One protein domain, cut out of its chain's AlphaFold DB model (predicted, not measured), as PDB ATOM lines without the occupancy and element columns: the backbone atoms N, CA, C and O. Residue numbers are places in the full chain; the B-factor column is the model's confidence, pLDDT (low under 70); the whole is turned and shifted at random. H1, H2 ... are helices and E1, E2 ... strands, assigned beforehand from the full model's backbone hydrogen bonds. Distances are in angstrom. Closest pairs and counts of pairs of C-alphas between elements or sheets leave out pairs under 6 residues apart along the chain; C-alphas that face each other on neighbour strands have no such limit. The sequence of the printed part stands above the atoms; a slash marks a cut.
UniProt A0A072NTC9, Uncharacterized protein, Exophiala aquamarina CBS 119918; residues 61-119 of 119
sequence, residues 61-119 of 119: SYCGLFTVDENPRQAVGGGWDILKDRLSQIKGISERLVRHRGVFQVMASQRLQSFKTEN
ATOM      1  N   SER A  61     127.699 178.715 228.161       90.56
ATOM      2  CA  SER A  61     126.980 177.443 228.071       90.56
ATOM      3  C   SER A  61     125.527 177.543 228.521       90.56
ATOM      4  O   SER A  61     125.210 178.105 229.566       90.56
ATOM      5  N   TYR A  62     124.629 176.938 227.743       92.12
ATOM      6  CA  TYR A  62     123.254 176.707 228.172       92.12
ATOM      7  C   TYR A  62     123.086 175.267 228.652       92.12
ATOM      8  O   TYR A  62     123.243 174.305 227.895       92.12
ATOM      9  N   CYS A  63     122.735 175.142 229.927       92.25
ATOM     10  CA  CYS A  63     122.430 173.882 230.593       92.25
ATOM     11  C   CYS A  63     120.916 173.618 230.596       92.25
ATOM     12  O   CYS A  63     120.116 174.545 230.497       92.25
ATOM     13  N   GLY A  64     120.516 172.350 230.738       92.44
ATOM     14  CA  GLY A  64     119.104 171.967 230.909       92.44
ATOM     15  C   GLY A  64     118.255 172.000 229.633       92.44
ATOM     16  O   GLY A  64     117.060 171.731 229.685       92.44
ATOM     17  N   LEU A  65     118.861 172.289 228.480       94.06
ATOM     18  CA  LEU A  65     118.189 172.256 227.178       94.06
ATOM     19  C   LEU A  65     117.888 170.834 226.691       94.06
ATOM     20  O   LEU A  65     116.999 170.636 225.865       94.06
ATOM     21  N   PHE A  66     118.637 169.855 227.196       95.19
ATOM     22  CA  PHE A  66     118.563 168.453 226.811       95.19
ATOM     23  C   PHE A  66     118.473 167.565 228.051       95.19
ATOM     24  O   PHE A  66     118.966 167.923 229.124       95.19
ATOM     25  N   THR A  67     117.860 166.396 227.896       95.19
ATOM     26  CA  THR A  67     117.852 165.346 228.916       95.19
ATOM     27  C   THR A  67     119.257 164.774 229.137       95.19
ATOM     28  O   THR A  67     120.142 164.891 228.288       95.19
ATOM     29  N   VAL A  68     119.483 164.165 230.305       93.06
ATOM     30  CA  VAL A  68     120.809 163.659 230.716       93.06
ATOM     31  C   VAL A  68     121.049 162.179 230.394       93.06
ATOM     32  O   VAL A  68     122.140 161.676 230.666       93.06
ATOM     33  N   ASP A  69     120.069 161.488 229.807       90.62
ATOM     34  CA  ASP A  69     120.175 160.076 229.422       90.62
ATOM     35  C   ASP A  69     121.226 159.832 228.324       90.62
ATOM     36  O   ASP A  69     121.806 160.777 227.789       90.62
ATOM     37  N   GLU A  70     121.524 158.564 228.032       89.44
ATOM     38  CA  GLU A  70     122.568 158.157 227.079       89.44
ATOM     39  C   GLU A  70     122.398 158.804 225.697       89.44
ATOM     40  O   GLU A  70     123.391 159.216 225.094       89.44
ATOM     41  N   ASN A  71     121.149 158.991 225.257       91.75
ATOM     42  CA  ASN A  71     120.783 159.593 223.980       91.75
ATOM     43  C   ASN A  71     119.993 160.897 224.211       91.75
ATOM     44  O   ASN A  71     118.764 160.889 224.101       91.75
ATOM     45  N   PRO A  72     120.671 162.031 224.500       92.94
ATOM     46  CA  PRO A  72     120.016 163.271 224.895       92.94
ATOM     47  C   PRO A  72     118.923 163.699 223.924       92.94
ATOM     48  O   PRO A  72     119.152 163.859 222.724       92.94
ATOM     49  N   ARG A  73     117.740 163.963 224.470       94.50
ATOM     50  CA  ARG A  73     116.607 164.528 223.743       94.50
ATOM     51  C   ARG A  73     116.439 165.978 224.139       94.50
ATOM     52  O   ARG A  73     116.639 166.345 225.296       94.50
ATOM     53  N   GLN A  74     116.055 166.808 223.181       94.88
ATOM     54  CA  GLN A  74     115.775 168.207 223.451       94.88
ATOM     55  C   GLN A  74     114.566 168.328 224.388       94.88
ATOM     56  O   GLN A  74     113.484 167.828 224.086       94.88
ATOM     57  N   ALA A  75     114.777 168.969 225.534       95.12
ATOM     58  CA  ALA A  75     113.760 169.222 226.549       95.12
ATOM     59  C   ALA A  75     113.150 170.625 226.405       95.12
ATOM     60  O   ALA A  75     111.981 170.822 226.726       95.12
ATOM     61  N   VAL A  76     113.929 171.590 225.900       94.31
ATOM     62  CA  VAL A  76     113.507 172.985 225.707       94.31
ATOM     63  C   VAL A  76     113.625 173.355 224.228       94.31
ATOM     64  O   VAL A  76     114.708 173.287 223.657       94.31
ATOM     65  N   GLY A  77     112.512 173.739 223.603       92.62
ATOM     66  CA  GLY A  77     112.452 174.238 222.220       92.62
ATOM     67  C   GLY A  77     111.897 175.658 222.129       92.62
ATOM     68  O   GLY A  77     111.958 176.428 223.091       92.62
ATOM     69  N   GLY A  78     111.366 176.028 220.968       94.06
ATOM     70  CA  GLY A  78     110.772 177.338 220.711       94.06
ATOM     71  C   GLY A  78     111.827 178.441 220.698       94.06
ATOM     72  O   GLY A  78     112.577 178.583 219.735       94.06
ATOM     73  N   GLY A  79     111.915 179.221 221.779       93.06
ATOM     74  CA  GLY A  79     112.907 180.296 221.896       93.06
ATOM     75  C   GLY A  79     114.349 179.797 221.751       93.06
ATOM     76  O   GLY A  79     115.175 180.473 221.137       93.06
ATOM     77  N   TRP A  80     114.634 178.588 222.252       94.31
ATOM     78  CA  TRP A  80     115.936 177.947 222.064       94.31
ATOM     79  C   TRP A  80     116.224 177.618 220.596       94.31
ATOM     80  O   TRP A  80     117.333 177.875 220.141       94.31
ATOM     81  N   ASP A  81     115.241 177.120 219.842       94.81
ATOM     82  CA  ASP A  81     115.428 176.753 218.432       94.81
ATOM     83  C   ASP A  81     115.809 177.977 217.598       94.81
ATOM     84  O   ASP A  81     116.799 177.967 216.870       94.81
ATOM     85  N   ILE A  82     115.101 179.090 217.813       94.44
ATOM     86  CA  ILE A  82     115.375 180.362 217.133       94.44
ATOM     87  C   ILE A  82     116.789 180.864 217.451       94.44
ATOM     88  O   ILE A  82     117.493 181.359 216.566       94.44
ATOM     89  N   LEU A  83     117.213 180.763 218.715       92.50
ATOM     90  CA  LEU A  83     118.553 181.170 219.127       92.50
ATOM     91  C   LEU A  83     119.623 180.249 218.527       92.50
ATOM     92  O   LEU A  83     120.604 180.739 217.971       92.50
ATOM     93  N   LYS A  84     119.422 178.930 218.603       92.50
ATOM     94  CA  LYS A  84     120.321 177.911 218.055       92.50
ATOM     95  C   LYS A  84     120.517 178.091 216.554       92.50
ATOM     96  O   LYS A  84     121.660 178.052 216.096       92.50
ATOM     97  N   ASP A  85     119.450 178.346 215.801       93.69
ATOM     98  CA  ASP A  85     119.522 178.568 214.355       93.69
ATOM     99  C   ASP A  85     120.356 179.810 214.024       93.69
ATOM    100  O   ASP A  85     121.280 179.750 213.207       93.69
ATOM    101  N   ARG A  86     120.111 180.925 214.723       92.75
ATOM    102  CA  ARG A  86     120.880 182.169 214.546       92.75
ATOM    103  C   ARG A  86     122.352 182.000 214.918       92.75
ATOM    104  O   ARG A  86     123.224 182.471 214.191       92.75
ATOM    105  N   LEU A  87     122.647 181.318 216.024       91.31
ATOM    106  CA  LEU A  87     124.028 181.060 216.440       91.31
ATOM    107  C   LEU A  87     124.747 180.119 215.467       91.31
ATOM    108  O   LEU A  87     125.929 180.321 215.182       91.31
ATOM    109  N   SER A  88     124.040 179.132 214.911       90.62
ATOM    110  CA  SER A  88     124.586 178.206 213.912       90.62
ATOM    111  C   SER A  88     125.007 178.939 212.636       90.62
ATOM    112  O   SER A  88     126.093 178.684 212.116       90.62
ATOM    113  N   GLN A  89     124.218 179.919 212.179       91.56
ATOM    114  CA  GLN A  89     124.541 180.742 211.002       91.56
ATOM    115  C   GLN A  89     125.861 181.509 211.145       91.56
ATOM    116  O   GLN A  89     126.572 181.714 210.161       91.56
ATOM    117  N   ILE A  90     126.216 181.908 212.367       90.31
ATOM    118  CA  ILE A  90     127.457 182.639 212.647       90.31
ATOM    119  C   ILE A  90     128.574 181.751 213.201       90.31
ATOM    120  O   ILE A  90     129.638 182.271 213.531       90.31
ATOM    121  N   LYS A  91     128.368 180.427 213.283       90.12
ATOM    122  CA  LYS A  91     129.284 179.467 213.930       90.12
ATOM    123  C   LYS A  91     129.622 179.848 215.382       90.12
ATOM    124  O   LYS A  91     130.755 179.688 215.827       90.12
ATOM    125  N   GLY A  92     128.643 180.389 216.104       90.75
ATOM    126  CA  GLY A  92     128.768 180.827 217.500       90.75
ATOM    127  C   GLY A  92     128.350 179.771 218.526       90.75
ATOM    128  O   GLY A  92     128.233 180.086 219.705       90.75
ATOM    129  N   ILE A  93     128.082 178.538 218.092       91.75
ATOM    130  CA  ILE A  93     127.552 177.434 218.903       91.75
ATOM    131  C   ILE A  93     128.265 176.132 218.542       91.75
ATOM    132  O   ILE A  93     128.668 175.947 217.391       91.75
ATOM    133  N   SER A  94     128.470 175.247 219.518       90.06
ATOM    134  CA  SER A  94     129.146 173.972 219.275       90.06
ATOM    135  C   SER A  94     128.312 173.067 218.361       90.06
ATOM    136  O   SER A  94     127.092 172.994 218.481       90.06
ATOM    137  N   GLU A  95     128.964 172.334 217.457       87.06
ATOM    138  CA  GLU A  95     128.259 171.402 216.557       87.06
ATOM    139  C   GLU A  95     127.638 170.223 217.315       87.06
ATOM    140  O   GLU A  95     126.601 169.689 216.926       87.06
ATOM    141  N   ARG A  96     128.279 169.816 218.414       89.12
ATOM    142  CA  ARG A  96     127.839 168.721 219.277       89.12
ATOM    143  C   ARG A  96     127.514 169.229 220.674       89.12
ATOM    144  O   ARG A  96     128.073 170.228 221.137       89.12
ATOM    145  N   LEU A  97     126.626 168.496 221.339       90.75
ATOM    146  CA  LEU A  97     126.390 168.638 222.770       90.75
ATOM    147  C   LEU A  97     127.660 168.254 223.523       90.75
ATOM    148  O   LEU A  97     128.312 167.264 223.186       90.75
ATOM    149  N   VAL A  98     127.991 169.023 224.553       91.50
ATOM    150  CA  VAL A  98     129.098 168.704 225.450       91.50
ATOM    151  C   VAL A  98     128.540 167.959 226.652       91.50
ATOM    152  O   VAL A  98     127.530 168.358 227.240       91.50
ATOM    153  N   ARG A  99     129.202 166.855 227.009       90.50
ATOM    154  CA  ARG A  99     128.857 166.044 228.175       90.50
ATOM    155  C   ARG A  99     129.984 166.101 229.197       90.50
ATOM    156  O   ARG A  99     131.034 165.500 229.008       90.50
ATOM    157  N   HIS A 100     129.744 166.799 230.300       88.38
ATOM    158  CA  HIS A 100     130.635 166.817 231.458       88.38
ATOM    159  C   HIS A 100     129.814 167.112 232.713       88.38
ATOM    160  O   HIS A 100     129.326 168.226 232.878       88.38
ATOM    161  N   ARG A 101     129.612 166.102 233.575       85.81
ATOM    162  CA  ARG A 101     128.745 166.199 234.774       85.81
ATOM    163  C   ARG A 101     127.324 166.735 234.477       85.81
ATOM    164  O   ARG A 101     126.677 167.308 235.344       85.81
ATOM    165  N   GLY A 102     126.854 166.544 233.244       90.50
ATOM    166  CA  GLY A 102     125.613 167.090 232.695       90.50
ATOM    167  C   GLY A 102     125.676 167.142 231.166       90.50
ATOM    168  O   GLY A 102     126.686 166.748 230.581       90.50
ATOM    169  N   VAL A 103     124.605 167.621 230.531       93.00
ATOM    170  CA  VAL A 103     124.533 167.858 229.079       93.00
ATOM    171  C   VAL A 103     124.241 169.334 228.846       93.00
ATOM    172  O   VAL A 103     123.294 169.886 229.411       93.00
ATOM    173  N   PHE A 104     125.068 169.980 228.030       93.06
ATOM    174  CA  PHE A 104     124.944 171.402 227.732       93.06
ATOM    175  C   PHE A 104     125.391 171.716 226.309       93.06
ATOM    176  O   PHE A 104     126.132 170.965 225.669       93.06
ATOM    177  N   GLN A 105     124.927 172.858 225.820       93.12
ATOM    178  CA  GLN A 105     125.342 173.414 224.545       93.12
ATOM    179  C   GLN A 105     126.289 174.586 224.802       93.12
ATOM    180  O   GLN A 105     125.956 175.487 225.574       93.12
ATOM    181  N   VAL A 106     127.458 174.578 224.159       91.75
ATOM    182  CA  VAL A 106     128.452 175.650 224.292       91.75
ATOM    183  C   VAL A 106     128.210 176.718 223.235       91.75
ATOM    184  O   VAL A 106     127.916 176.404 222.082       91.75
ATOM    185  N   MET A 107     128.371 177.971 223.632       89.19
ATOM    186  CA  MET A 107     128.391 179.139 222.763       89.19
ATOM    187  C   MET A 107     129.692 179.898 222.984       89.19
ATOM    188  O   MET A 107     130.258 179.859 224.074       89.19
ATOM    189  N   ALA A 108     130.144 180.633 221.978       75.88
ATOM    190  CA  ALA A 108     131.275 181.531 222.145       75.88
ATOM    191  C   ALA A 108     131.000 182.909 221.564       75.88
ATOM    192  O   ALA A 108     130.270 183.071 220.587       75.88
ATOM    193  N   SER A 109     131.653 183.898 222.173       69.88
ATOM    194  CA  SER A 109     131.708 185.277 221.689       69.88
ATOM    195  C   SER A 109     132.490 185.411 220.376       69.88
ATOM    196  O   SER A 109     132.335 186.396 219.659       69.88
ATOM    197  N   GLN A 110     133.303 184.408 220.033       66.00
ATOM    198  CA  GLN A 110     134.022 184.299 218.767       66.00
ATOM    199  C   GLN A 110     133.558 183.066 217.991       66.00
ATOM    200  O   GLN A 110     133.012 182.125 218.568       66.00
ATOM    201  N   ARG A 111     133.805 183.051 216.674       63.12
ATOM    202  CA  ARG A 111     133.556 181.857 215.854       63.12
ATOM    203  C   ARG A 111     134.263 180.663 216.474       63.12
ATOM    204  O   ARG A 111     135.487 180.672 216.599       63.12
ATOM    205  N   LEU A 112     133.497 179.627 216.789       62.75
ATOM    206  CA  LEU A 112     134.064 178.371 217.233       62.75
ATOM    207  C   LEU A 112     134.796 177.731 216.057       62.75
ATOM    208  O   LEU A 112     134.190 177.287 215.081       62.75
ATOM    209  N   GLN A 113     136.123 177.729 216.141       56.41
ATOM    210  CA  GLN A 113     136.931 176.764 215.411       56.41
ATOM    211  C   GLN A 113     136.683 175.399 216.053       56.41
ATOM    212  O   GLN A 113     136.400 175.321 217.248       56.41
ATOM    213  N   SER A 114     136.712 174.339 215.252       54.06
ATOM    214  CA  SER A 114     136.355 172.980 215.654       54.06
ATOM    215  C   SER A 114     136.970 172.625 217.011       54.06
ATOM    216  O   SER A 114     138.182 172.443 217.121       54.06
ATOM    217  N   PHE A 115     136.132 172.522 218.048       49.78
ATOM    218  CA  PHE A 115     136.540 171.954 219.327       49.78
ATOM    219  C   PHE A 115     136.883 170.485 219.073       49.78
ATOM    220  O   PHE A 115     135.997 169.638 218.969       49.78
ATOM    221  N   LYS A 116     138.176 170.180 218.935       42.12
ATOM    222  CA  LYS A 116     138.663 168.814 219.100       42.12
ATOM    223  C   LYS A 116     138.510 168.487 220.578       42.12
ATOM    224  O   LYS A 116     139.331 168.891 221.392       42.12
ATOM    225  N   THR A 117     137.428 167.810 220.936       43.94
ATOM    226  CA  THR A 117     137.397 167.041 222.178       43.94
ATOM    227  C   THR A 117     138.470 165.966 222.049       43.94
ATOM    228  O   THR A 117     138.296 165.023 221.277       43.94
ATOM    229  N   GLU A 118     139.607 166.157 222.717       40.69
ATOM    230  CA  GLU A 118     140.498 165.041 223.028       40.69
ATOM    231  C   GLU A 118     139.739 164.085 223.958       40.69
ATOM    232  O   GLU A 118     139.041 164.530 224.875       40.69
ATOM    233  N   ASN A 119     139.797 162.798 223.612       37.97
ATOM    234  CA  ASN A 119     139.195 161.692 224.358       37.97
ATOM    235  C   ASN A 119     139.909 161.468 225.690       37.97
ATOM    236  O   ASN A 119     141.158 161.536 225.691       37.97
TER     237      ASN A 119
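What this domain is: This is residues 61 to 119 of the 119 residues of an uncharacterized protein of Exophiala aquamarina CBS 119918 (UniProt A0A072NTC9). With little regular structure, this is a flat domain of long loops round a small two-stranded ribbon, E1 and E2, with one helix, H1, toward one end of the longest axis and the last residues, 113 to 119, toward the other. The printed part has 59 residues, of which 18 are in named elements, in the order E1, H1, E2; the sheet, E1 - E2, is antiparallel and the class is mixed. It is compact, with a radius of gyration of the C-alphas of 11.5 A and spans of 33 by 29 by 14 A.

Where its parts are: E2 is residues 103 to 106, 9.9 A long. E1 is residues 61 to 63, beginning at C-alpha 61 (126.980, 177.443, 228.071). H1 is residues 79 to 89, 15.9 A long, ending at C-alpha 89 (124.541, 180.742, 211.002).

How they stand to each other: E1 and E2 are antiparallel at 155 degrees; N 62 and O 105 are within hydrogen-bond range at 2.9 A. Residues 98 to 99 pair antiparallel with residues 103 to 104 of E2. In H1 every O i to N i+4 pair is within hydrogen-bond range.

The domain as a whole: The farthest C-alphas, of Gly 78 and Asn 119, are 32.6 A apart. The printed part has no cut; both links, E1 to H1 and H1 to E2, are long. Residues 109 to 119 have pLDDT under 70.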